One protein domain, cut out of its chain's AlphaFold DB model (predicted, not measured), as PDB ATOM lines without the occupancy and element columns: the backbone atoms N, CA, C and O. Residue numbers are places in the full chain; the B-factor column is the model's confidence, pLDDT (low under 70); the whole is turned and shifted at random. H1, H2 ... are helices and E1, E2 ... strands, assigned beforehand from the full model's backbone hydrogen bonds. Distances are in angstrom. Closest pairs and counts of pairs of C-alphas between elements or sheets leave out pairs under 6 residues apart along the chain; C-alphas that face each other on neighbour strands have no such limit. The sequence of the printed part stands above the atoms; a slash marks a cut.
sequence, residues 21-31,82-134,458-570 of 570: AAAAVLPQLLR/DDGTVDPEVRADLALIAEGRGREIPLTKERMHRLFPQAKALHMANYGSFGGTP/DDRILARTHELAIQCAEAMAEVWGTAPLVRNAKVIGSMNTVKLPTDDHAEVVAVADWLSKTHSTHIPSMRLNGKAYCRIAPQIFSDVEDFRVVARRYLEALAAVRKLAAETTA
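Overview. This is residues 21 to 31, 82 to 134 and 458 to 570 of the 570 residues of the protein "Hypothetical protein" of Neobodo designis (UniProt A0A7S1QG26). What shape does this domain have? A small twisted sheet, E1, E3 and E2, has H5 and H6 over one face, and the long helix H7 packs on both of these helices and runs on past H6 to one end of the longest axis. At the other end of that axis lie H1 and H2, in a loose string of short helices and loops. What is it made of? The printed part has 177 residues, mostly helix by class, with seven named helices and three named strands in the order H1 H2 H3 H4 H5 E1 H6 E2 E3 H7; the sheet, in the order E1, E3, E2, is antiparallel. It is only just loose, close to compact, with a radius of gyration of the C-alphas of 19.4 A and spans of 66 by 39 by 21 A.

Along the chain. Where are the strands? E1 is residues 496 to 499, beginning at C-alpha 496 (-12.467, -4.891, 74.318); E3 is 531 to 536, 16.5 A long, and E2 is 525 to 528. Where are the helices? H5 is residues 458 to 480, 32.8 A long; H6 is 505 to 519, 20.8 A; H7 is 544 to 569, 38.3 A, ending at C-alpha 569 (-7.152, 31.140, 70.081). H1 is 21 to 30, beginning at C-alpha 21 (-6.634, -5.203, 107.712), H2 is 88 to 98, H3 is 109 to 112 and H4 is 127 to 130.

Arrangement. How do the strands pair? Inner strand E3 is antiparallel to E1, with N 498 and O 534 2.9 A apart, within hydrogen-bond range, and forms a hairpin with E2, with N 526 and O 533 at 2.8 A. What is on the sheet? H5, at a height of 6.3 A over the sheet, lies over E1, and H6, at a height of 10.9 A over the sheet, lies over E2 and, only just, with 3 of its C-alphas, over E3; the two lie on the same face, in two layers, helices on one face of a sheet. E1, H6 and E2 form a split strand-helix-strand unit, two strands running the same way with E3 between them, and its crossover is right-handed. What does H7 touch? Its residues 544 to 555 touch H5, closest at the C-alphas of Cys 472 and Val 544, 4.9 A, at a tilt of 37 degrees, only just steep, the same way. Its residues 553 to 562 touch H6, closest at the C-alphas of Val 511 and Ala 557, 5.4 A, at a steep tilt of 60 degrees, opposite ways. What of the rest? H1 and H4 touch no helix, H2 and H3 are near each other, and in H2, H5, H6 and H7 every O i to N i+4 pair is within hydrogen-bond range, against 4 of 6 in H1, while H3 and H4 are too short for such a pair.

Size, cuts and confidence. How large is it? The two C-alphas farthest apart, of Glu 99 and Ala 570, are 67.4 A apart. Where is it cut, and which links are long? Residues 32 to 81 are not printed, with a gap of 13.1 A between C-alphas 31 and 82, nor are 135 to 457, with 14.2 A between C-alphas 134 and 458; the links H3 to H4 and H5 to E1 are long. Where is confidence low? The pLDDT is under 70 at residues 21 to 31, 82 to 86, 117, 119 to 122 and 570.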
ATOM      1  N   ALA A  21      -6.447  -3.830 107.249       50.50
ATOM      2  CA  ALA A  21      -6.634  -5.203 107.712       50.50
ATOM      3  C   ALA A  21      -5.566  -6.137 107.125       50.50
ATOM      4  O   ALA A  21      -4.944  -6.872 107.884       50.50
ATOM      5  N   ALA A  22      -5.277  -6.043 105.817       50.50
ATOM      6  CA  ALA A  22      -4.200  -6.789 105.151       50.50
ATOM      7  C   ALA A  22      -2.813  -6.519 105.774       50.50
ATOM      8  O   ALA A  22      -2.007  -7.436 105.944       50.50
ATOM      9  N   ALA A  23      -2.541  -5.267 106.156       52.62
ATOM     10  CA  ALA A  23      -1.325  -4.886 106.870       52.62
ATOM     11  C   ALA A  23      -1.322  -5.360 108.340       52.62
ATOM     12  O   ALA A  23      -0.264  -5.701 108.868       52.62
ATOM     13  N   ALA A  24      -2.487  -5.431 108.995       52.00
ATOM     14  CA  ALA A  24      -2.659  -5.914 110.370       52.00
ATOM     15  C   ALA A  24      -2.514  -7.443 110.509       52.00
ATOM     16  O   ALA A  24      -2.130  -7.923 111.579       52.00
ATOM     17  N   VAL A  25      -2.715  -8.196 109.419       52.25
ATOM     18  CA  VAL A  25      -2.408  -9.640 109.328       52.25
ATOM     19  C   VAL A  25      -0.957  -9.927 109.694       52.25
ATOM     20  O   VAL A  25      -0.644 -10.914 110.360       52.25
ATOM     21  N   LEU A  26      -0.053  -9.049 109.257       52.31
ATOM     22  CA  LEU A  26       1.379  -9.296 109.293       52.31
ATOM     23  C   LEU A  26       1.922  -9.307 110.735       52.31
ATOM     24  O   LEU A  26       2.563 -10.285 111.117       52.31
ATOM     25  N   PRO A  27       1.589  -8.331 111.608       48.16
ATOM     26  CA  PRO A  27       1.870  -8.450 113.030       48.16
ATOM     27  C   PRO A  27       1.186  -9.640 113.706       48.16
ATOM     28  O   PRO A  27       1.754 -10.144 114.659       48.16
ATOM     29  N   GLN A  28       0.005 -10.100 113.283       52.06
ATOM     30  CA  GLN A  28      -0.689 -11.225 113.935       52.06
ATOM     31  C   GLN A  28      -0.034 -12.578 113.655       52.06
ATOM     32  O   GLN A  28       0.122 -13.368 114.587       52.06
ATOM     33  N   LEU A  29       0.426 -12.803 112.418       47.28
ATOM     34  CA  LEU A  29       1.280 -13.945 112.069       47.28
ATOM     35  C   LEU A  29       2.548 -13.980 112.942       47.28
ATOM     36  O   LEU A  29       3.008 -15.053 113.322       47.28
ATOM     37  N   LEU A  30       3.074 -12.806 113.315       44.59
ATOM     38  CA  LEU A  30       4.266 -12.657 114.159       44.59
ATOM     39  C   LEU A  30       3.974 -12.629 115.678       44.59
ATOM     40  O   LEU A  30       4.864 -12.924 116.472       44.59
ATOM     41  N   ARG A  31       2.757 -12.257 116.113       41.50
ATOM     42  CA  ARG A  31       2.371 -12.000 117.524       41.50
ATOM     43  C   ARG A  31       1.791 -13.206 118.257       41.50
ATOM     44  O   ARG A  31       1.363 -13.040 119.403       41.50
ATOM     45  N   ASP A  82      -9.497 -13.042 116.845       64.44
ATOM     46  CA  ASP A  82     -10.733 -12.290 117.132       64.44
ATOM     47  C   ASP A  82     -10.435 -10.950 117.831       64.44
ATOM     48  O   ASP A  82     -10.975 -10.623 118.882       64.44
ATOM     49  N   ASP A  83      -9.483 -10.185 117.290       67.25
ATOM     50  CA  ASP A  83      -9.066  -8.889 117.852       67.25
ATOM     51  C   ASP A  83      -9.762  -7.683 117.190       67.25
ATOM     52  O   ASP A  83      -9.380  -6.537 117.425       67.25
ATOM     53  N   GLY A  84     -10.785  -7.938 116.363       66.62
ATOM     54  CA  GLY A  84     -11.582  -6.913 115.681       66.62
ATOM     55  C   GLY A  84     -10.873  -6.181 114.534       66.62
ATOM     56  O   GLY A  84     -11.409  -5.206 114.018       66.62
ATOM     57  N   THR A  85      -9.681  -6.623 114.122       65.00
ATOM     58  CA  THR A  85      -8.881  -5.959 113.068       65.00
ATOM     59  C   THR A  85      -9.352  -6.232 111.639       65.00
ATOM     60  O   THR A  85      -9.077  -5.435 110.745       65.00
ATOM     61  N   VAL A  86     -10.043  -7.352 111.413       68.31
ATOM     62  CA  VAL A  86     -10.590  -7.739 110.107       68.31
ATOM     63  C   VAL A  86     -12.093  -7.511 110.123       68.31
ATOM     64  O   VAL A  86     -12.783  -8.032 111.003       68.31
ATOM     65  N   ASP A  87     -12.585  -6.766 109.134       74.69
ATOM     66  CA  ASP A  87     -14.010  -6.515 108.922       74.69
ATOM     67  C   ASP A  87     -14.827  -7.834 108.940       74.69
ATOM     68  O   ASP A  87     -14.410  -8.813 108.308       74.69
ATOM     69  N   PRO A  88     -15.970  -7.905 109.654       82.12
ATOM     70  CA  PRO A  88     -16.747  -9.139 109.791       82.12
ATOM     71  C   PRO A  88     -17.223  -9.743 108.466       82.12
ATOM     72  O   PRO A  88     -17.301 -10.965 108.342       82.12
ATOM     73  N   GLU A  89     -17.526  -8.915 107.464       83.31
ATOM     74  CA  GLU A  89     -17.970  -9.396 106.158       83.31
ATOM     75  C   GLU A  89     -16.801  -9.963 105.352       83.31
ATOM     76  O   GLU A  89     -16.939 -11.005 104.711       83.31
ATOM     77  N   VAL A  90     -15.633  -9.313 105.424       82.56
ATOM     78  CA  VAL A  90     -14.384  -9.847 104.857       82.56
ATOM     79  C   VAL A  90     -14.058 -11.189 105.514       82.56
ATOM     80  O   VAL A  90     -13.776 -12.161 104.819       82.56
ATOM     81  N   ARG A  91     -14.159 -11.279 106.847       83.88
ATOM     82  CA  ARG A  91     -13.935 -12.521 107.601       83.88
ATOM     83  C   ARG A  91     -14.866 -13.647 107.143       83.88
ATOM     84  O   ARG A  91     -14.404 -14.774 106.995       83.88
ATOM     85  N   ALA A  92     -16.141 -13.353 106.897       88.25
ATOM     86  CA  ALA A  92     -17.104 -14.341 106.413       88.25
ATOM     87  C   ALA A  92     -16.738 -14.883 105.019       88.25
ATOM     88  O   ALA A  92     -16.775 -16.094 104.804       88.25
ATOM     89  N   ASP A  93     -16.325 -14.013 104.091       89.38
ATOM     90  CA  ASP A  93     -15.880 -14.438 102.757       89.38
ATOM     91  C   ASP A  93     -14.570 -15.259 102.840       89.38
ATOM     92  O   ASP A  93     -14.439 -16.290 102.180       89.38
ATOM     93  N   LEU A  94     -13.624 -14.878 103.709       87.81
ATOM     94  CA  LEU A  94     -12.404 -15.662 103.959       87.81
ATOM     95  C   LEU A  94     -12.698 -17.041 104.580       87.81
ATOM     96  O   LEU A  94     -12.010 -18.008 104.249       87.81
ATOM     97  N   ALA A  95     -13.717 -17.151 105.439       89.75
ATOM     98  CA  ALA A  95     -14.147 -18.421 106.029       89.75
ATOM     99  C   ALA A  95     -14.705 -19.383 104.976       89.75
ATOM    100  O   ALA A  95     -14.297 -20.540 104.934       89.75
ATOM    101  N   LEU A  96     -15.551 -18.894 104.061       93.44
ATOM    102  CA  LEU A  96     -16.051 -19.704 102.944       93.44
ATOM    103  C   LEU A  96     -14.907 -20.248 102.083       93.44
ATOM    104  O   LEU A  96     -14.927 -21.416 101.706       93.44
ATOM    105  N   ILE A  97     -13.890 -19.430 101.798       91.56
ATOM    106  CA  ILE A  97     -12.707 -19.875 101.050       91.56
ATOM    107  C   ILE A  97     -11.952 -20.960 101.834       91.56
ATOM    108  O   ILE A  97     -11.611 -21.994 101.269       91.56
ATOM    109  N   ALA A  98     -11.718 -20.760 103.134       88.06
ATOM    110  CA  ALA A  98     -11.008 -21.729 103.973       88.06
ATOM    111  C   ALA A  98     -11.745 -23.078 104.104       88.06
ATOM    112  O   ALA A  98     -11.104 -24.117 104.242       88.06
ATOM    113  N   GLU A  99     -13.078 -23.066 104.038       91.31
ATOM    114  CA  GLU A  99     -13.943 -24.251 104.111       91.31
ATOM    115  C   GLU A  99     -14.090 -25.003 102.772       91.31
ATOM    116  O   GLU A  99     -14.825 -25.988 102.709       91.31
ATOM    117  N   GLY A 100     -13.430 -24.560 101.692       90.50
ATOM    118  CA  GLY A 100     -13.597 -25.154 100.357       90.50
ATOM    119  C   GLY A 100     -14.918 -24.765  99.675       90.50
ATOM    120  O   GLY A 100     -15.426 -25.467  98.800       90.50
ATOM    121  N   ARG A 101     -15.538 -23.673 100.136       94.88
ATOM    122  CA  ARG A 101     -16.858 -23.175  99.720       94.88
ATOM    123  C   ARG A 101     -16.748 -21.852  98.962       94.88
ATOM    124  O   ARG A 101     -17.725 -21.114  98.846       94.88
ATOM    125  N   GLY A 102     -15.577 -21.547  98.394       93.75
ATOM    126  CA  GLY A 102     -15.315 -20.286  97.687       93.75
ATOM    127  C   GLY A 102     -16.283 -20.004  96.529       93.75
ATOM    128  O   GLY A 102     -16.607 -18.847  96.256       93.75
ATOM    129  N   ARG A 103     -16.834 -21.048  95.892       96.06
ATOM    130  CA  ARG A 103     -17.828 -20.907  94.812       96.06
ATOM    131  C   ARG A 103     -19.148 -20.281  95.275       96.06
ATOM    132  O   ARG A 103     -19.868 -19.734  94.441       96.06
ATOM    133  N   GLU A 104     -19.456 -20.318  96.570       95.62
ATOM    134  CA  GLU A 104     -20.638 -19.656  97.138       95.62
ATOM    135  C   GLU A 104     -20.513 -18.128  97.127       95.62
ATOM    136  O   GLU A 104     -21.525 -17.429  97.184       95.62
ATOM    137  N   ILE A 105     -19.295 -17.593  96.999       94.69
ATOM    138  CA  ILE A 105     -19.055 -16.154  96.914       94.69
ATOM    139  C   ILE A 105     -19.492 -15.654  95.524       94.69
ATOM    140  O   ILE A 105     -18.973 -16.116  94.495       94.69
ATOM    141  N   PRO A 106     -20.442 -14.702  95.440       94.25
ATOM    142  CA  PRO A 106     -20.814 -14.078  94.174       94.25
ATOM    143  C   PRO A 106     -19.673 -13.208  93.632       94.25
ATOM    144  O   PRO A 106     -19.117 -12.396  94.366       94.25
ATOM    145  N   LEU A 107     -19.363 -13.312  92.335       94.19
ATOM    146  CA  LEU A 107     -18.368 -12.460  91.659       94.19
ATOM    147  C   LEU A 107     -18.961 -11.087  91.279       94.19
ATOM    148  O   LEU A 107     -18.947 -10.685  90.114       94.19
ATOM    149  N   THR A 108     -19.552 -10.399  92.259       90.75
ATOM    150  CA  THR A 108     -20.057  -9.026  92.111       90.75
ATOM    151  C   THR A 108     -19.001  -8.023  92.555       90.75
ATOM    152  O   THR A 108     -18.155  -8.335  93.397       90.75
ATOM    153  N   LYS A 109     -19.084  -6.788  92.046       88.81
ATOM    154  CA  LYS A 109     -18.209  -5.685  92.455       88.81
ATOM    155  C   LYS A 109     -18.113  -5.541  93.972       88.81
ATOM    156  O   LYS A 109     -17.016  -5.518  94.525       88.81
ATOM    157  N   GLU A 110     -19.259  -5.475  94.646       86.06
ATOM    158  CA  GLU A 110     -19.338  -5.286  96.097       86.06
ATOM    159  C   GLU A 110     -18.589  -6.379  96.869       86.06
ATOM    160  O   GLU A 110     -17.787  -6.067  97.751       86.06
ATOM    161  N   ARG A 111     -18.801  -7.651  96.501       88.06
ATOM    162  CA  ARG A 111     -18.143  -8.790  97.154       88.06
ATOM    163  C   ARG A 111     -16.662  -8.839  96.822       88.06
ATOM    164  O   ARG A 111     -15.843  -9.013  97.717       88.06
ATOM    165  N   MET A 112     -16.286  -8.635  95.563       90.25
ATOM    166  CA  MET A 112     -14.882  -8.722  95.166       90.25
ATOM    167  C   MET A 112     -14.041  -7.575  95.739       90.25
ATOM    168  O   MET A 112     -12.904  -7.818  96.123       90.25
ATOM    169  N   HIS A 113     -14.582  -6.372  95.952       85.12
ATOM    170  CA  HIS A 113     -13.850  -5.313  96.668       85.12
ATOM    171  C   HIS A 113     -13.463  -5.670  98.116       85.12
ATOM    172  O   HIS A 113     -12.615  -4.995  98.687       85.12
ATOM    173  N   ARG A 114     -14.040  -6.713  98.725       84.19
ATOM    174  CA  ARG A 114     -13.599  -7.221 100.039       84.19
ATOM    175  C   ARG A 114     -12.323  -8.058  99.957       84.19
ATOM    176  O   ARG A 114     -11.606  -8.182 100.944       84.19
ATOM    177  N   LEU A 115     -12.039  -8.635  98.790       83.62
ATOM    178  CA  LEU A 115     -10.903  -9.529  98.550       83.62
ATOM    179  C   LEU A 115      -9.760  -8.847  97.790       83.62
ATOM    180  O   LEU A 115      -8.727  -9.470  97.551       83.62
ATOM    181  N   PHE A 116      -9.929  -7.587  97.401       84.56
ATOM    182  CA  PHE A 116      -9.050  -6.876  96.482       84.56
ATOM    183  C   PHE A 116      -8.712  -5.480  97.025       84.56
ATOM    184  O   PHE A 116      -9.614  -4.777  97.470       84.56
ATOM    185  N   PRO A 117      -7.438  -5.044  96.969       69.19
ATOM    186  CA  PRO A 117      -7.006  -3.767  97.548       69.19
ATOM    187  C   PRO A 117      -7.429  -2.543  96.716       69.19
ATOM    188  O   PRO A 117      -7.155  -1.405  97.095       69.19
ATOM    189  N   GLN A 118      -8.033  -2.746  95.540       70.00
ATOM    190  CA  GLN A 118      -8.499  -1.659  94.687       70.00
ATOM    191  C   GLN A 118      -9.613  -0.882  95.394       70.00
ATOM    192  O   GLN A 118     -10.679  -1.426  95.686       70.00
ATOM    193  N   ALA A 119      -9.368   0.414  95.603       57.31
ATOM    194  CA  ALA A 119     -10.307   1.316  96.254       57.31
ATOM    195  C   ALA A 119     -11.683   1.281  95.570       57.31
ATOM    196  O   ALA A 119     -11.783   1.461  94.354       57.31
ATOM    197  N   LYS A 120     -12.750   1.137  96.366       59.91
ATOM    198  CA  LYS A 120     -14.151   1.088  95.892       59.91
ATOM    199  C   LYS A 120     -14.551   2.295  95.030       59.91
ATOM    200  O   LYS A 120     -15.414   2.182  94.164       59.91
ATOM    201  N   ALA A 121     -13.917   3.447  95.266       54.69
ATOM    202  CA  ALA A 121     -14.168   4.701  94.553       54.69
ATOM    203  C   ALA A 121     -13.440   4.816  93.197       54.69
ATOM    204  O   ALA A 121     -13.691   5.757  92.442       54.69
ATOM    205  N   LEU A 122     -12.518   3.900  92.883       65.62
ATOM    206  CA  LEU A 122     -11.747   3.940  91.647       65.62
ATOM    207  C   LEU A 122     -12.503   3.220  90.521       65.62
ATOM    208  O   LEU A 122     -12.659   2.001  90.552       65.62
ATOM    209  N   HIS A 123     -12.910   3.950  89.479       80.62
ATOM    210  CA  HIS A 123     -13.490   3.352  88.268       80.62
ATOM    211  C   HIS A 123     -12.377   2.858  87.340       80.62
ATOM    212  O   HIS A 123     -12.026   3.473  86.332       80.62
ATOM    213  N   MET A 124     -11.748   1.756  87.730       83.25
ATOM    214  CA  MET A 124     -10.565   1.253  87.053       83.25
ATOM    215  C   MET A 124     -10.921   0.553  85.732       83.25
ATOM    216  O   MET A 124     -11.287  -0.616  85.704       83.25
ATOM    217  N   ALA A 125     -10.730   1.266  84.623       88.56
ATOM    218  CA  ALA A 125     -11.033   0.779  83.275       88.56
ATOM    219  C   ALA A 125      -9.876   0.030  82.577       88.56
ATOM    220  O   ALA A 125     -10.008  -0.382  81.425       88.56
ATOM    221  N   ASN A 126      -8.728  -0.131  83.245       91.25
ATOM    222  CA  ASN A 126      -7.486  -0.603  82.628       91.25
ATOM    223  C   ASN A 126      -6.742  -1.650  83.477       91.25
ATOM    224  O   ASN A 126      -5.524  -1.560  83.664       91.25
ATOM    225  N   TYR A 127      -7.454  -2.666  83.979       92.31
ATOM    226  CA  TYR A 127      -6.823  -3.738  84.756       92.31
ATOM    227  C   TYR A 127      -5.684  -4.416  83.985       92.31
ATOM    228  O   TYR A 127      -4.606  -4.641  84.529       92.31
ATOM    229  N   GLY A 128      -5.891  -4.662  82.689       91.25
ATOM    230  CA  GLY A 128      -4.970  -5.423  81.849       91.25
ATOM    231  C   GLY A 128      -3.555  -4.850  81.746       91.25
ATOM    232  O   GLY A 128      -2.648  -5.591  81.386       91.25
ATOM    233  N   SER A 129      -3.316  -3.569  82.050       90.38
ATOM    234  CA  SER A 129      -1.959  -3.003  81.959       90.38
ATOM    235  C   SER A 129      -1.035  -3.510  83.058       90.38
ATOM    236  O   SER A 129       0.051  -4.000  82.755       90.38
ATOM    237  N   PHE A 130      -1.476  -3.423  84.313       89.81
ATOM    238  CA  PHE A 130      -0.629  -3.732  85.464       89.81
ATOM    239  C   PHE A 130      -1.179  -4.867  86.321       89.81
ATOM    240  O   PHE A 130      -0.390  -5.485  87.022       89.81
ATOM    241  N   GLY A 131      -2.481  -5.161  86.277       90.50
ATOM    242  CA  GLY A 131      -3.159  -6.128  87.142       90.50
ATOM    243  C   GLY A 131      -3.217  -5.694  88.607       90.50
ATOM    244  O   GLY A 131      -2.905  -4.552  88.961       90.50
ATOM    245  N   GLY A 132      -3.538  -6.622  89.503       87.69
ATOM    246  CA  GLY A 132      -3.533  -6.389  90.947       87.69
ATOM    247  C   GLY A 132      -3.864  -7.648  91.733       87.69
ATOM    248  O   GLY A 132      -4.709  -8.429  91.306       87.69
ATOM    249  N   THR A 133      -3.181  -7.824  92.856       91.50
ATOM    250  CA  THR A 133      -3.175  -9.069  93.626       91.50
ATOM    251  C   THR A 133      -4.286  -9.076  94.674       91.50
ATOM    252  O   THR A 133      -4.460  -8.062  95.353       91.50
ATOM    253  N   PRO A 134      -5.026 -10.188  94.843       90.38
ATOM    254  CA  PRO A 134      -5.979 -10.326  95.936       90.38
ATOM    255  C   PRO A 134      -5.307 -10.140  97.303       90.38
ATOM    256  O   PRO A 134      -4.160 -10.542  97.511       90.38
ATOM    257  N   ASP A 458     -12.302 -20.730  88.375       95.38
ATOM    258  CA  ASP A 458     -11.589 -20.116  87.248       95.38
ATOM    259  C   ASP A 458     -12.503 -19.946  86.023       95.38
ATOM    260  O   ASP A 458     -12.511 -18.892  85.390       95.38
ATOM    261  N   ASP A 459     -13.369 -20.932  85.781       96.81
ATOM    262  CA  ASP A 459     -14.460 -20.901  84.803       96.81
ATOM    263  C   ASP A 459     -15.369 -19.676  84.988       96.81
ATOM    264  O   ASP A 459     -15.685 -18.969  84.028       96.81
ATOM    265  N   ARG A 460     -15.740 -19.378  86.239       97.56
ATOM    266  CA  ARG A 460     -16.598 -18.237  86.588       97.56
ATOM    267  C   ARG A 460     -15.876 -16.910  86.383       97.56
ATOM    268  O   ARG A 460     -16.490 -15.954  85.918       97.56
ATOM    269  N   ILE A 461     -14.587 -16.846  86.722       97.56
ATOM    270  CA  ILE A 461     -13.752 -15.650  86.535       97.56
ATOM    271  C   ILE A 461     -13.619 -15.331  85.040       97.56
ATOM    272  O   ILE A 461     -13.851 -14.190  84.627       97.56
ATOM    273  N   LEU A 462     -13.297 -16.335  84.219       97.94
ATOM    274  CA  LEU A 462     -13.173 -16.179  82.770       97.94
ATOM    275  C   LEU A 462     -14.507 -15.747  82.143       97.94
ATOM    276  O   LEU A 462     -14.544 -14.732  81.450       97.94
ATOM    277  N   ALA A 463     -15.608 -16.437  82.457       98.00
ATOM    278  CA  ALA A 463     -16.934 -16.095  81.939       98.00
ATOM    279  C   ALA A 463     -17.361 -14.670  82.330       98.00
ATOM    280  O   ALA A 463     -17.758 -13.878  81.477       98.00
ATOM    281  N   ARG A 464     -17.199 -14.297  83.607       97.38
ATOM    282  CA  ARG A 464     -17.600 -12.972  84.099       97.38
ATOM    283  C   ARG A 464     -16.804 -11.845  83.447       97.38
ATOM    284  O   ARG A 464     -17.381 -10.824  83.085       97.38
ATOM    285  N   THR A 465     -15.486 -11.994  83.326       97.31
ATOM    286  CA  THR A 465     -14.645 -10.947  82.721       97.31
ATOM    287  C   THR A 465     -14.881 -10.810  81.223       97.31
ATOM    288  O   THR A 465     -14.869  -9.689  80.718       97.31
ATOM    289  N   HIS A 466     -15.158 -11.921  80.538       98.25
ATOM    290  CA  HIS A 466     -15.588 -11.935  79.145       98.25
ATOM    291  C   HIS A 466     -16.908 -11.170  78.946       98.25
ATOM    292  O   HIS A 466     -16.975 -10.234  78.149       98.25
ATOM    293  N   GLU A 467     -17.938 -11.492  79.733       98.25
ATOM    294  CA  GLU A 467     -19.231 -10.797  79.682       98.25
ATOM    295  C   GLU A 467     -19.096  -9.302  79.992       98.25
ATOM    296  O   GLU A 467     -19.667  -8.463  79.294       98.25
ATOM    297  N   LEU A 468     -18.304  -8.952  81.011       97.88
ATOM    298  CA  LEU A 468     -18.022  -7.558  81.342       97.88
ATOM    299  C   LEU A 468     -17.321  -6.827  80.196       97.88
ATOM    300  O   LEU A 468     -17.655  -5.679  79.928       97.88
ATOM    301  N   ALA A 469     -16.365  -7.455  79.505       98.00
ATOM    302  CA  ALA A 469     -15.668  -6.824  78.386       98.00
ATOM    303  C   ALA A 469     -16.626  -6.432  77.250       98.00
ATOM    304  O   ALA A 469     -16.452  -5.373  76.642       98.00
ATOM    305  N   ILE A 470     -17.659  -7.242  77.000       98.38
ATOM    306  CA  ILE A 470     -18.722  -6.939  76.031       98.38
ATOM    307  C   ILE A 470     -19.629  -5.827  76.572       98.38
ATOM    308  O   ILE A 470     -19.707  -4.753  75.977       98.38
ATOM    309  N   GLN A 471     -20.250  -6.047  77.734       98.44
ATOM    310  CA  GLN A 471     -21.265  -5.142  78.286       98.44
ATOM    311  C   GLN A 471     -20.709  -3.741  78.568       98.44
ATOM    312  O   GLN A 471     -21.361  -2.734  78.296       98.44
ATOM    313  N   CYS A 472     -19.487  -3.650  79.096       98.00
ATOM    314  CA  CYS A 472     -18.838  -2.370  79.355       98.00
ATOM    315  C   CYS A 472     -18.491  -1.634  78.055       98.00
ATOM    316  O   CYS A 472     -18.618  -0.413  78.005       98.00
ATOM    317  N   ALA A 473     -18.079  -2.346  76.999       97.88
ATOM    318  CA  ALA A 473     -17.783  -1.731  75.706       97.88
ATOM    319  C   ALA A 473     -19.038  -1.142  75.063       97.88
ATOM    320  O   ALA A 473     -19.015  -0.002  74.597       97.88
ATOM    321  N   GLU A 474     -20.136  -1.898  75.083       98.44
ATOM    322  CA  GLU A 474     -21.445  -1.450  74.606       98.44
ATOM    323  C   GLU A 474     -21.940  -0.237  75.397       98.44
ATOM    324  O   GLU A 474     -22.329   0.766  74.802       98.44
ATOM    325  N   ALA A 475     -21.838  -0.275  76.726       98.50
ATOM    326  CA  ALA A 475     -22.266   0.825  77.582       98.50
ATOM    327  C   ALA A 475     -21.454   2.114  77.362       98.50
ATOM    328  O   ALA A 475     -22.012   3.211  77.394       98.50
ATOM    329  N   MET A 476     -20.143   2.013  77.117       98.12
ATOM    330  CA  MET A 476     -19.333   3.186  76.763       98.12
ATOM    331  C   MET A 476     -19.684   3.725  75.379       98.12
ATOM    332  O   MET A 476     -19.812   4.937  75.211       98.12
ATOM    333  N   ALA A 477     -19.857   2.836  74.401       98.31
ATOM    334  CA  ALA A 477     -20.251   3.208  73.049       98.31
ATOM    335  C   ALA A 477     -21.614   3.913  73.015       98.31
ATOM    336  O   ALA A 477     -21.758   4.910  72.310       98.31
ATOM    337  N   GLU A 478     -22.580   3.440  73.807       98.56
ATOM    338  CA  GLU A 478     -23.891   4.066  73.996       98.56
ATOM    339  C   GLU A 478     -23.742   5.514  74.486       98.56
ATOM    340  O   GLU A 478     -24.269   6.436  73.863       98.56
ATOM    341  N   VAL A 479     -22.964   5.734  75.554       98.62
ATOM    342  CA  VAL A 479     -22.726   7.075  76.119       98.62
ATOM    343  C   VAL A 479     -22.020   8.000  75.124       98.62
ATOM    344  O   VAL A 479     -22.322   9.190  75.067       98.62
ATOM    345  N   TRP A 480     -21.073   7.481  74.343       98.31
ATOM    346  CA  TRP A 480     -20.310   8.271  73.373       98.31
ATOM    347  C   TRP A 480     -21.006   8.464  72.024       98.31
ATOM    348  O   TRP A 480     -20.530   9.270  71.223       98.31
ATOM    349  N   GLY A 481     -22.096   7.743  71.744       98.19
ATOM    350  CA  GLY A 481     -22.693   7.699  70.408       98.19
ATOM    351  C   GLY A 481     -21.753   7.085  69.362       98.19
ATOM    352  O   GLY A 481     -21.744   7.505  68.204       98.19
ATOM    353  N   THR A 482     -20.913   6.132  69.774       97.62
ATOM    354  CA  THR A 482     -19.946   5.436  68.916       97.62
ATOM    355  C   THR A 482     -20.255   3.936  68.865       97.62
ATOM    356  O   THR A 482     -21.416   3.538  68.904       97.62
ATOM    357  N   ALA A 483     -19.239   3.082  68.705       96.25
ATOM    358  CA  ALA A 483     -19.418   1.639  68.708       96.25
ATOM    359  C   ALA A 483     -18.155   0.896  69.183       96.25
ATOM    360  O   ALA A 483     -17.041   1.408  68.991       96.25
ATOM    361  N   PRO A 484     -18.300  -0.322  69.738       96.38
ATOM    362  CA  PRO A 484     -17.187  -1.254  69.871       96.38
ATOM    363  C   PRO A 484     -16.595  -1.573  68.495       96.38
ATOM    364  O   PRO A 484     -17.314  -1.628  67.494       96.38
ATOM    365  N   LEU A 485     -15.279  -1.762  68.438       93.94
ATOM    366  CA  LEU A 485     -14.585  -2.192  67.228       93.94
ATOM    367  C   LEU A 485     -14.740  -3.699  66.998       93.94
ATOM    368  O   LEU A 485     -14.854  -4.119  65.853       93.94
ATOM    369  N   VAL A 486     -14.743  -4.484  68.077       92.31
ATOM    370  CA  VAL A 486     -14.904  -5.941  68.053       92.31
ATOM    371  C   VAL A 486     -16.245  -6.270  68.705       92.31
ATOM    372  O   VAL A 486     -16.443  -5.950  69.881       92.31
ATOM    373  N   ARG A 487     -17.182  -6.869  67.957       93.25
ATOM    374  CA  ARG A 487     -18.516  -7.249  68.472       93.25
ATOM    375  C   ARG A 487     -18.737  -8.756  68.495       93.25
ATOM    376  O   ARG A 487     -19.561  -9.244  69.263       93.25
ATOM    377  N   ASN A 488     -17.987  -9.507  67.698       94.94
ATOM    378  CA  ASN A 488     -17.994 -10.960  67.757       94.94
ATOM    379  C   ASN A 488     -17.458 -11.481  69.101       94.94
ATOM    380  O   ASN A 488     -16.251 -11.503  69.347       94.94
ATOM    381  N   ALA A 489     -18.364 -11.975  69.946       94.69
ATOM    382  CA  ALA A 489     -18.036 -12.536  71.255       94.69
ATOM    383  C   ALA A 489     -16.978 -13.653  71.194       94.69
ATOM    384  O   ALA A 489     -16.191 -13.798  72.120       94.69
ATOM    385  N   LYS A 490     -16.869 -14.409  70.094       94.25
ATOM    386  CA  LYS A 490     -15.905 -15.523  70.001       94.25
ATOM    387  C   LYS A 490     -14.440 -15.087  70.051       94.25
ATOM    388  O   LYS A 490     -13.585 -15.905  70.370       94.25
ATOM    389  N   VAL A 491     -14.152 -13.829  69.724       94.94
ATOM    390  CA  VAL A 491     -12.786 -13.280  69.687       94.94
ATOM    391  C   VAL A 491     -12.562 -12.213  70.758       94.94
ATOM    392  O   VAL A 491     -11.541 -11.531  70.750       94.94
ATOM    393  N   ILE A 492     -13.497 -12.060  71.697       96.44
ATOM    394  CA  ILE A 492     -13.378 -11.143  72.833       96.44
ATOM    395  C   ILE A 492     -12.900 -11.939  74.052       96.44
ATOM    396  O   ILE A 492     -13.519 -12.921  74.444       96.44
ATOM    397  N   GLY A 493     -11.788 -11.518  74.660       95.88
ATOM    398  CA  GLY A 493     -11.302 -12.054  75.942       95.88
ATOM    399  C   GLY A 493     -11.838 -11.235  77.119       95.88
ATOM    400  O   GLY A 493     -12.975 -10.779  77.099       95.88
ATOM    401  N   SER A 494     -10.996 -10.945  78.113       96.62
ATOM    402  CA  SER A 494     -11.321 -10.018  79.219       96.62
ATOM    403  C   SER A 494     -11.127  -8.524  78.882       96.62
ATOM    404  O   SER A 494     -11.084  -7.674  79.772       96.62
ATOM    405  N   MET A 495     -10.948  -8.177  77.606       96.56
ATOM    406  CA  MET A 495     -10.743  -6.804  77.125       96.56
ATOM    407  C   MET A 495     -11.534  -6.560  75.850       96.56
ATOM    408  O   MET A 495     -11.784  -7.495  75.093       96.56
ATOM    409  N   ASN A 496     -11.848  -5.296  75.576       96.38
ATOM    410  CA  ASN A 496     -12.467  -4.891  74.318       96.38
ATOM    411  C   ASN A 496     -11.990  -3.488  73.893       96.38
ATOM    412  O   ASN A 496     -11.359  -2.765  74.669       96.38
ATOM    413  N   THR A 497     -12.264  -3.111  72.647       95.75
ATOM    414  CA  THR A 497     -11.858  -1.849  72.024       95.75
ATOM    415  C   THR A 497     -13.081  -1.054  71.596       95.75
ATOM    416  O   THR A 497     -13.949  -1.577  70.903       95.75
ATOM    417  N   VAL A 498     -13.139   0.222  71.970       96.75
ATOM    418  CA  VAL A 498     -14.272   1.117  71.694       96.75
ATOM    419  C   VAL A 498     -13.786   2.329  70.916       96.75
ATOM    420  O   VAL A 498     -12.729   2.885  71.222       96.75
ATOM    421  N   LYS A 499     -14.538   2.744  69.893       97.19
ATOM    422  CA  LYS A 499     -14.233   3.960  69.136       97.19
ATOM    423  C   LYS A 499     -14.419   5.193  70.023       97.19
ATOM    424  O   LYS A 499     -15.470   5.353  70.643       97.19
ATOM    425  N   LEU A 500     -13.413   6.063  70.056       97.69
ATOM    426  CA  LEU A 500     -13.456   7.303  70.828       97.69
ATOM    427  C   LEU A 500     -14.394   8.338  70.173       97.69
ATOM    428  O   LEU A 500     -14.583   8.309  68.955       97.69
ATOM    429  N   PRO A 501     -14.964   9.283  70.947       97.44
ATOM    430  CA  PRO A 501     -15.838  10.343  70.426       97.44
ATOM    431  C   PRO A 501     -15.079  11.464  69.683       97.44
ATOM    432  O   PRO A 501     -15.670  12.471  69.295       97.44
ATOM    433  N   THR A 502     -13.767  11.315  69.486       96.62
ATOM    434  CA  THR A 502     -12.926  12.194  68.668       96.62
ATOM    435  C   THR A 502     -11.797  11.397  68.015       96.62
ATOM    436  O   THR A 502     -11.289  10.454  68.614       96.62
ATOM    437  N   ASP A 503     -11.410  11.785  66.795       96.75
ATOM    438  CA  ASP A 503     -10.248  11.254  66.064       96.75
ATOM    439  C   ASP A 503      -9.008  12.183  66.183       96.75
ATOM    440  O   ASP A 503      -7.922  11.854  65.679       96.75
ATOM    441  N   ASP A 504      -9.157  13.351  66.829       95.50
ATOM    442  CA  ASP A 504      -8.083  14.330  67.015       95.50
ATOM    443  C   ASP A 504      -7.078  13.847  68.070       95.50
ATOM    444  O   ASP A 504      -7.427  13.518  69.203       95.50
ATOM    445  N   HIS A 505      -5.800  13.786  67.695       93.56
ATOM    446  CA  HIS A 505      -4.775  13.226  68.569       93.56
ATOM    447  C   HIS A 505      -4.502  14.088  69.808       93.56
ATOM    448  O   HIS A 505      -4.294  13.539  70.891       93.56
ATOM    449  N   ALA A 506      -4.503  15.414  69.661       93.94
ATOM    450  CA  ALA A 506      -4.234  16.325  70.764       93.94
ATOM    451  C   ALA A 506      -5.374  16.279  71.788       93.94
ATOM    452  O   ALA A 506      -5.109  16.223  72.989       93.94
ATOM    453  N   GLU A 507      -6.626  16.200  71.322       96.06
ATOM    454  CA  GLU A 507      -7.788  16.000  72.193       96.06
ATOM    455  C   GLU A 507      -7.685  14.684  72.974       96.06
ATOM    456  O   GLU A 507      -7.841  14.683  74.195       96.06
ATOM    457  N   VAL A 508      -7.362  13.571  72.303       95.56
ATOM    458  CA  VAL A 508      -7.213  12.257  72.956       95.56
ATOM    459  C   VAL A 508      -6.154  12.294  74.062       95.56
ATOM    460  O   VAL A 508      -6.399  11.800  75.165       95.56
ATOM    461  N   VAL A 509      -4.988  12.889  73.790       93.75
ATOM    462  CA  VAL A 509      -3.892  12.995  74.767       93.75
ATOM    463  C   VAL A 509      -4.290  13.879  75.950       93.75
ATOM    464  O   VAL A 509      -4.093  13.485  77.100       93.75
ATOM    465  N   ALA A 510      -4.889  15.043  75.690       94.12
ATOM    466  CA  ALA A 510      -5.299  15.977  76.735       94.12
ATOM    467  C   ALA A 510      -6.392  15.391  77.645       94.12
ATOM    468  O   ALA A 510      -6.323  15.532  78.866       94.12
ATOM    469  N   VAL A 511      -7.369  14.680  77.074       94.69
ATOM    470  CA  VAL A 511      -8.413  13.998  77.854       94.69
ATOM    471  C   VAL A 511      -7.823  12.884  78.719       94.69
ATOM    472  O   VAL A 511      -8.183  12.770  79.892       94.69
ATOM    473  N   ALA A 512      -6.907  12.077  78.177       91.19
ATOM    474  CA  ALA A 512      -6.258  11.011  78.941       91.19
ATOM    475  C   ALA A 512      -5.464  11.562  80.141       91.19
ATOM    476  O   ALA A 512      -5.549  11.008  81.240       91.19
ATOM    477  N   ASP A 513      -4.736  12.666  79.951       90.44
ATOM    478  CA  ASP A 513      -4.019  13.362  81.026       90.44
ATOM    479  C   ASP A 513      -4.984  13.928  82.080       90.44
ATOM    480  O   ASP A 513      -4.782  13.731  83.283       90.44
ATOM    481  N   TRP A 514      -6.082  14.556  81.644       90.56
ATOM    482  CA  TRP A 514      -7.104  15.085  82.545       90.56
ATOM    483  C   TRP A 514      -7.729  13.984  83.402       90.56
ATOM    484  O   TRP A 514      -7.720  14.101  84.625       90.56
ATOM    485  N   LEU A 515      -8.199  12.886  82.795       87.62
ATOM    486  CA  LEU A 515      -8.808  11.757  83.513       87.62
ATOM    487  C   LEU A 515      -7.850  11.140  84.535       87.62
ATOM    488  O   LEU A 515      -8.260  10.809  85.653       87.62
ATOM    489  N   SER A 516      -6.569  11.027  84.179       86.00
ATOM    490  CA  SER A 516      -5.554  10.512  85.092       86.00
ATOM    491  C   SER A 516      -5.357  11.428  86.300       86.00
ATOM    492  O   SER A 516      -5.176  10.930  87.408       86.00
ATOM    493  N   LYS A 517      -5.377  12.752  86.107       85.25
ATOM    494  CA  LYS A 517      -5.115  13.737  87.168       85.25
ATOM    495  C   LYS A 517      -6.321  14.006  88.064       85.25
ATOM    496  O   LYS A 517      -6.140  14.209  89.259       85.25
ATOM    497  N   THR A 518      -7.530  14.030  87.506       83.19
ATOM    498  CA  THR A 518      -8.748  14.419  88.238       83.19
ATOM    499  C   THR A 518      -9.531  13.227  88.777       83.19
ATOM    500  O   THR A 518     -10.240  13.364  89.769       83.19
ATOM    501  N   HIS A 519      -9.387  12.051  88.160       80.00
ATOM    502  CA  HIS A 519     -10.209  10.877  88.462       80.00
ATOM    503  C   HIS A 519      -9.404   9.593  88.694       80.00
ATOM    504  O   HIS A 519     -10.004   8.519  88.810       80.00
ATOM    505  N   SER A 520      -8.067   9.674  88.722       80.25
ATOM    506  CA  SER A 520      -7.154   8.528  88.879       80.25
ATOM    507  C   SER A 520      -7.465   7.365  87.924       80.25
ATOM    508  O   SER A 520      -7.201   6.205  88.223       80.25
ATOM    509  N   THR A 521      -8.060   7.666  86.769       83.75
ATOM    510  CA  THR A 521      -8.523   6.672  85.801       83.75
ATOM    511  C   THR A 521      -7.731   6.820  84.516       83.75
ATOM    512  O   THR A 521      -7.526   7.926  84.027       83.75
ATOM    513  N   HIS A 522      -7.309   5.695  83.946       86.12
ATOM    514  CA  HIS A 522      -6.586   5.664  82.683       86.12
ATOM    515  C   HIS A 522      -7.275   4.709  81.709       86.12
ATOM    516  O   HIS A 522      -7.607   3.587  82.086       86.12
ATOM    517  N   ILE A 523      -7.444   5.144  80.461       87.81
ATOM    518  CA  ILE A 523      -7.922   4.326  79.341       87.81
ATOM    519  C   ILE A 523      -6.912   4.429  78.192       87.81
ATOM    520  O   ILE A 523      -6.820   5.482  77.551       87.81
ATOM    521  N   PRO A 524      -6.122   3.369  77.935       90.06
ATOM    522  CA  PRO A 524      -5.145   3.367  76.857       90.06
ATOM    523  C   PRO A 524      -5.825   3.651  75.524       90.06
ATOM    524  O   PRO A 524      -6.797   2.984  75.166       90.06
ATOM    525  N   SER A 525      -5.304   4.639  74.805       91.25
ATOM    526  CA  SER A 525      -5.833   5.072  73.513       91.25
ATOM    527  C   SER A 525      -4.854   4.740  72.390       91.25
ATOM    528  O   SER A 525      -3.642   4.702  72.599       91.25
ATOM    529  N   MET A 526      -5.380   4.476  71.200       90.50
ATOM    530  CA  MET A 526      -4.636   3.995  70.035       90.50
ATOM    531  C   MET A 526      -5.236   4.542  68.742       90.50
ATOM    532  O   MET A 526      -6.407   4.927  68.709       90.50
ATOM    533  N   ARG A 527      -4.442   4.532  67.667       90.69
ATOM    534  CA  ARG A 527      -4.922   4.806  66.310       90.69
ATOM    535  C   ARG A 527      -4.870   3.538  65.471       90.69
ATOM    536  O   ARG A 527      -3.863   2.840  65.491       90.69
ATOM    537  N   LEU A 528      -5.932   3.286  64.720       90.31
ATOM    538  CA  LEU A 528      -6.027   2.193  63.756       90.31
ATOM    539  C   LEU A 528      -6.783   2.708  62.530       90.31
ATOM    540  O   LEU A 528      -7.850   3.300  62.682       90.31
ATOM    541  N   ASN A 529      -6.216   2.537  61.332       87.50
ATOM    542  CA  ASN A 529      -6.811   2.966  60.056       87.50
ATOM    543  C   ASN A 529      -7.351   4.412  60.095       87.50
ATOM    544  O   ASN A 529      -8.483   4.707  59.723       87.50
ATOM    545  N   GLY A 530      -6.541   5.330  60.638       88.25
ATOM    546  CA  GLY A 530      -6.868   6.755  60.747       88.25
ATOM    547  C   GLY A 530      -7.855   7.132  61.859       88.25
ATOM    548  O   GLY A 530      -8.005   8.326  62.124       88.25
ATOM    549  N   LYS A 531      -8.468   6.165  62.550       93.19
ATOM    550  CA  LYS A 531      -9.458   6.370  63.619       93.19
ATOM    551  C   LYS A 531      -8.873   6.172  65.010       93.19
ATOM    552  O   LYS A 531      -7.912   5.420  65.173       93.19
ATOM    553  N   ALA A 532      -9.441   6.855  66.002       95.69
ATOM    554  CA  ALA A 532      -9.018   6.736  67.391       95.69
ATOM    555  C   ALA A 532      -9.930   5.792  68.190       95.69
ATOM    556  O   ALA A 532     -11.160   5.838  68.111       95.69
ATOM    557  N   TYR A 533      -9.301   4.945  68.995       95.75
ATOM    558  CA  TYR A 533      -9.964   3.958  69.836       95.75
ATOM    559  C   TYR A 533      -9.356   3.963  71.231       95.75
ATOM    560  O   TYR A 533      -8.206   4.364  71.412       95.75
ATOM    561  N   CYS A 534     -10.097   3.456  72.208       95.12
ATOM    562  CA  CYS A 534      -9.551   3.081  73.502       95.12
ATOM    563  C   CYS A 534      -9.755   1.597  73.777       95.12
ATOM    564  O   CYS A 534     -10.749   1.004  73.355       95.12
ATOM    565  N   ARG A 535      -8.841   1.021  74.553       95.00
ATOM    566  CA  ARG A 535      -8.989  -0.322  75.105       95.00
ATOM    567  C   ARG A 535      -9.524  -0.251  76.523       95.00
ATOM    568  O   ARG A 535      -8.961   0.452  77.364       95.00
ATOM    569  N   ILE A 536     -10.521  -1.076  76.803       95.44
ATOM    570  CA  ILE A 536     -11.047  -1.297  78.143       95.44
ATOM    571  C   ILE A 536     -10.688  -2.690  78.652       95.44
ATOM    572  O   ILE A 536     -10.559  -3.639  77.878       95.44
ATOM    573  N   ALA A 537     -10.508  -2.799  79.962       95.50
ATOM    574  CA  ALA A 537     -10.120  -4.027  80.640       95.50
ATOM    575  C   ALA A 537     -10.827  -4.108  82.007       95.50
ATOM    576  O   ALA A 537     -10.202  -3.767  83.021       95.50
ATOM    577  N   PRO A 538     -12.124  -4.478  82.035       95.25
ATOM    578  CA  PRO A 538     -12.839  -4.753  83.278       95.25
ATOM    579  C   PRO A 538     -12.276  -5.985  83.992       95.25
ATOM    580  O   PRO A 538     -11.556  -6.793  83.408       95.25
ATOM    581  N   GLN A 539     -12.620  -6.135  85.269       94.31
ATOM    582  CA  GLN A 539     -12.252  -7.291  86.084       94.31
ATOM    583  C   GLN A 539     -13.444  -7.735  86.952       94.31
ATOM    584  O   GLN A 539     -14.455  -7.044  87.004       94.31
ATOM    585  N   ILE A 540     -13.354  -8.872  87.648       93.06
ATOM    586  CA  ILE A 540     -14.428  -9.419  88.506       93.06
ATOM    587  C   ILE A 540     -14.922  -8.472  89.615       93.06
ATOM    588  O   ILE A 540     -15.994  -8.683  90.170       93.06
ATOM    589  N   PHE A 541     -14.169  -7.416  89.923       90.25
ATOM    590  CA  PHE A 541     -14.560  -6.335  90.834       90.25
ATOM    591  C   PHE A 541     -15.007  -5.055  90.103       90.25
ATOM    592  O   PHE A 541     -14.976  -3.967  90.670       90.25
ATOM    593  N   SER A 542     -15.391  -5.153  88.833       92.38
ATOM    594  CA  SER A 542     -15.954  -4.058  88.040       92.38
ATOM    595  C   SER A 542     -17.444  -4.268  87.782       92.38
ATOM    596  O   SER A 542     -17.910  -5.405  87.705       92.38
ATOM    597  N   ASP A 543     -18.161  -3.168  87.547       93.00
ATOM    598  CA  ASP A 543     -19.528  -3.177  87.021       93.00
ATOM    599  C   ASP A 543     -19.670  -2.319  85.760       93.00
ATOM    600  O   ASP A 543     -18.898  -1.393  85.519       93.00
ATOM    601  N   VAL A 544     -20.714  -2.584  84.972       96.62
ATOM    602  CA  VAL A 544     -21.025  -1.833  83.740       96.62
ATOM    603  C   VAL A 544     -21.187  -0.334  84.013       96.62
ATOM    604  O   VAL A 544     -20.754   0.499  83.215       96.62
ATOM    605  N   GLU A 545     -21.760   0.029  85.163       95.19
ATOM    606  CA  GLU A 545     -21.930   1.435  85.534       95.19
ATOM    607  C   GLU A 545     -20.593   2.155  85.757       95.19
ATOM    608  O   GLU A 545     -20.495   3.342  85.450       95.19
ATOM    609  N   ASP A 546     -19.533   1.454  86.179       92.94
ATOM    610  CA  ASP A 546     -18.199   2.060  86.280       92.94
ATOM    611  C   ASP A 546     -17.740   2.596  84.930       92.94
ATOM    612  O   ASP A 546     -17.217   3.704  84.831       92.94
ATOM    613  N   PHE A 547     -17.999   1.838  83.870       95.75
ATOM    614  CA  PHE A 547     -17.601   2.204  82.522       95.75
ATOM    615  C   PHE A 547     -18.497   3.296  81.933       95.75
ATOM    616  O   PHE A 547     -17.987   4.175  81.237       95.75
ATOM    617  N   ARG A 548     -19.789   3.349  82.295       97.25
ATOM    618  CA  ARG A 548     -20.638   4.513  81.977       97.25
ATOM    619  C   ARG A 548     -20.137   5.787  82.655       97.25
ATOM    620  O   ARG A 548     -20.085   6.835  82.012       97.25
ATOM    621  N   VAL A 549     -19.726   5.710  83.923       94.88
ATOM    622  CA  VAL A 549     -19.124   6.846  84.641       94.88
ATOM    623  C   VAL A 549     -17.840   7.302  83.949       94.88
ATOM    624  O   VAL A 549     -17.678   8.497  83.701       94.88
ATOM    625  N   VAL A 550     -16.947   6.375  83.585       94.56
ATOM    626  CA  VAL A 550     -15.714   6.701  82.845       94.56
ATOM    627  C   VAL A 550     -16.028   7.362  81.502       94.56
ATOM    628  O   VAL A 550     -15.409   8.371  81.165       94.56
ATOM    629  N   ALA A 551     -17.019   6.859  80.760       96.88
ATOM    630  CA  ALA A 551     -17.428   7.443  79.488       96.88
ATOM    631  C   ALA A 551     -17.985   8.869  79.640       96.88
ATOM    632  O   ALA A 551     -17.602   9.751  78.867       96.88
ATOM    633  N   ARG A 552     -18.820   9.134  80.656       96.75
ATOM    634  CA  ARG A 552     -19.336  10.488  80.942       96.75
ATOM    635  C   ARG A 552     -18.213  11.457  81.313       96.75
ATOM    636  O   ARG A 552     -18.120  12.528  80.721       96.75
ATOM    637  N   ARG A 553     -17.297  11.040  82.195       94.94
ATOM    638  CA  ARG A 553     -16.110  11.833  82.565       94.94
ATOM    639  C   ARG A 553     -15.213  12.131  81.366       94.94
ATOM    640  O   ARG A 553     -14.626  13.205  81.297       94.94
ATOM    641  N   TYR A 554     -15.113  11.209  80.407       96.12
ATOM    642  CA  TYR A 554     -14.389  11.460  79.160       96.12
ATOM    643  C   TYR A 554     -15.028  12.602  78.357       96.12
ATOM    644  O   TYR A 554     -14.315  13.471  77.861       96.12
ATOM    645  N   LEU A 555     -16.361  12.633  78.238       97.12
ATOM    646  CA  LEU A 555     -17.065  13.712  77.534       97.12
ATOM    647  C   LEU A 555     -16.919  15.060  78.252       97.12
ATOM    648  O   LEU A 555     -16.707  16.077  77.594       97.12
ATOM    649  N   GLU A 556     -16.975  15.066  79.586       94.94
ATOM    650  CA  GLU A 556     -16.713  16.259  80.404       94.94
ATOM    651  C   GLU A 556     -15.299  16.802  80.160       94.94
ATOM    652  O   GLU A 556     -15.121  17.993  79.891       94.94
ATOM    653  N   ALA A 557     -14.297  15.918  80.179       94.44
ATOM    654  CA  ALA A 557     -12.911  16.256  79.881       94.44
ATOM    655  C   ALA A 557     -12.759  16.829  78.467       94.44
ATOM    656  O   ALA A 557     -12.118  17.859  78.275       94.44
ATOM    657  N   LEU A 558     -13.377  16.183  77.475       96.38
ATOM    658  CA  LEU A 558     -13.310  16.597  76.076       96.38
ATOM    659  C   LEU A 558     -13.930  17.985  75.872       96.38
ATOM    660  O   LEU A 558     -13.351  18.828  75.187       96.38
ATOM    661  N   ALA A 559     -15.075  18.250  76.503       95.88
ATOM    662  CA  ALA A 559     -15.712  19.561  76.474       95.88
ATOM    663  C   ALA A 559     -14.824  20.641  77.116       95.88
ATOM    664  O   ALA A 559     -14.686  21.733  76.561       95.88
ATOM    665  N   ALA A 560     -14.177  20.333  78.246       91.88
ATOM    666  CA  ALA A 560     -13.254  21.248  78.913       91.88
ATOM    667  C   ALA A 560     -12.016  21.559  78.053       91.88
ATOM    668  O   ALA A 560     -11.652  22.726  77.910       91.88
ATOM    669  N   VAL A 561     -11.409  20.540  77.432       92.19
ATOM    670  CA  VAL A 561     -10.261  20.694  76.519       92.19
ATOM    671  C   VAL A 561     -10.621  21.598  75.340       92.19
ATOM    672  O   VAL A 561      -9.895  22.548  75.049       92.19
ATOM    673  N   ARG A 562     -11.772  21.361  74.700       95.06
ATOM    674  CA  ARG A 562     -12.244  22.177  73.568       95.06
ATOM    675  C   ARG A 562     -12.522  23.624  73.958       95.06
ATOM    676  O   ARG A 562     -12.173  24.532  73.210       95.06
ATOM    677  N   LYS A 563     -13.122  23.846  75.132       93.31
ATOM    678  CA  LYS A 563     -13.376  25.193  75.654       93.31
ATOM    679  C   LYS A 563     -12.070  25.967  75.869       93.31
ATOM    680  O   LYS A 563     -11.953  27.089  75.391       93.31
ATOM    681  N   LEU A 564     -11.084  25.354  76.526       89.12
ATOM    682  CA  LEU A 564      -9.774  25.972  76.770       89.12
ATOM    683  C   LEU A 564      -9.022  26.282  75.469       89.12
ATOM    684  O   LEU A 564      -8.399  27.337  75.352       89.12
ATOM    685  N   ALA A 565      -9.095  25.385  74.482       88.56
ATOM    686  CA  ALA A 565      -8.502  25.617  73.170       88.56
ATOM    687  C   ALA A 565      -9.115  26.855  72.496       88.56
ATOM    688  O   ALA A 565      -8.371  27.723  72.048       88.56
ATOM    689  N   ALA A 566     -10.449  26.979  72.513       88.31
ATOM    690  CA  ALA A 566     -11.157  28.121  71.939       88.31
ATOM    691  C   ALA A 566     -10.775  29.453  72.612       88.31
ATOM    692  O   ALA A 566     -10.546  30.439  71.915       88.31
ATOM    693  N   GLU A 567     -10.652  29.465  73.945       89.31
ATOM    694  CA  GLU A 567     -10.244  30.639  74.737       89.31
ATOM    695  C   GLU A 567      -8.782  31.054  74.512       89.31
ATOM    696  O   GLU A 567      -8.446  32.210  74.731       89.31
ATOM    697  N   THR A 568      -7.909  30.137  74.083       79.00
ATOM    698  CA  THR A 568      -6.486  30.431  73.818       79.00
ATOM    699  C   THR A 568      -6.256  30.954  72.394       79.00
ATOM    700  O   THR A 568      -5.252  31.609  72.122       79.00
ATOM    701  N   THR A 569      -7.168  30.648  71.470       70.12
ATOM    702  CA  THR A 569      -7.152  31.140  70.081       70.12
ATOM    703  C   THR A 569      -7.907  32.454  69.861       70.12
ATOM    704  O   THR A 569      -7.770  33.033  68.782       70.12
ATOM    705  N   ALA A 570      -8.708  32.894  70.834       54.28
ATOM    706  CA  ALA A 570      -9.402  34.185  70.845       54.28
ATOM    707  C   ALA A 570      -8.548  35.249  71.543       54.28
ATOM    708  O   ALA A 570      -8.591  36.415  71.086       54.28
TER     709      ALA A 570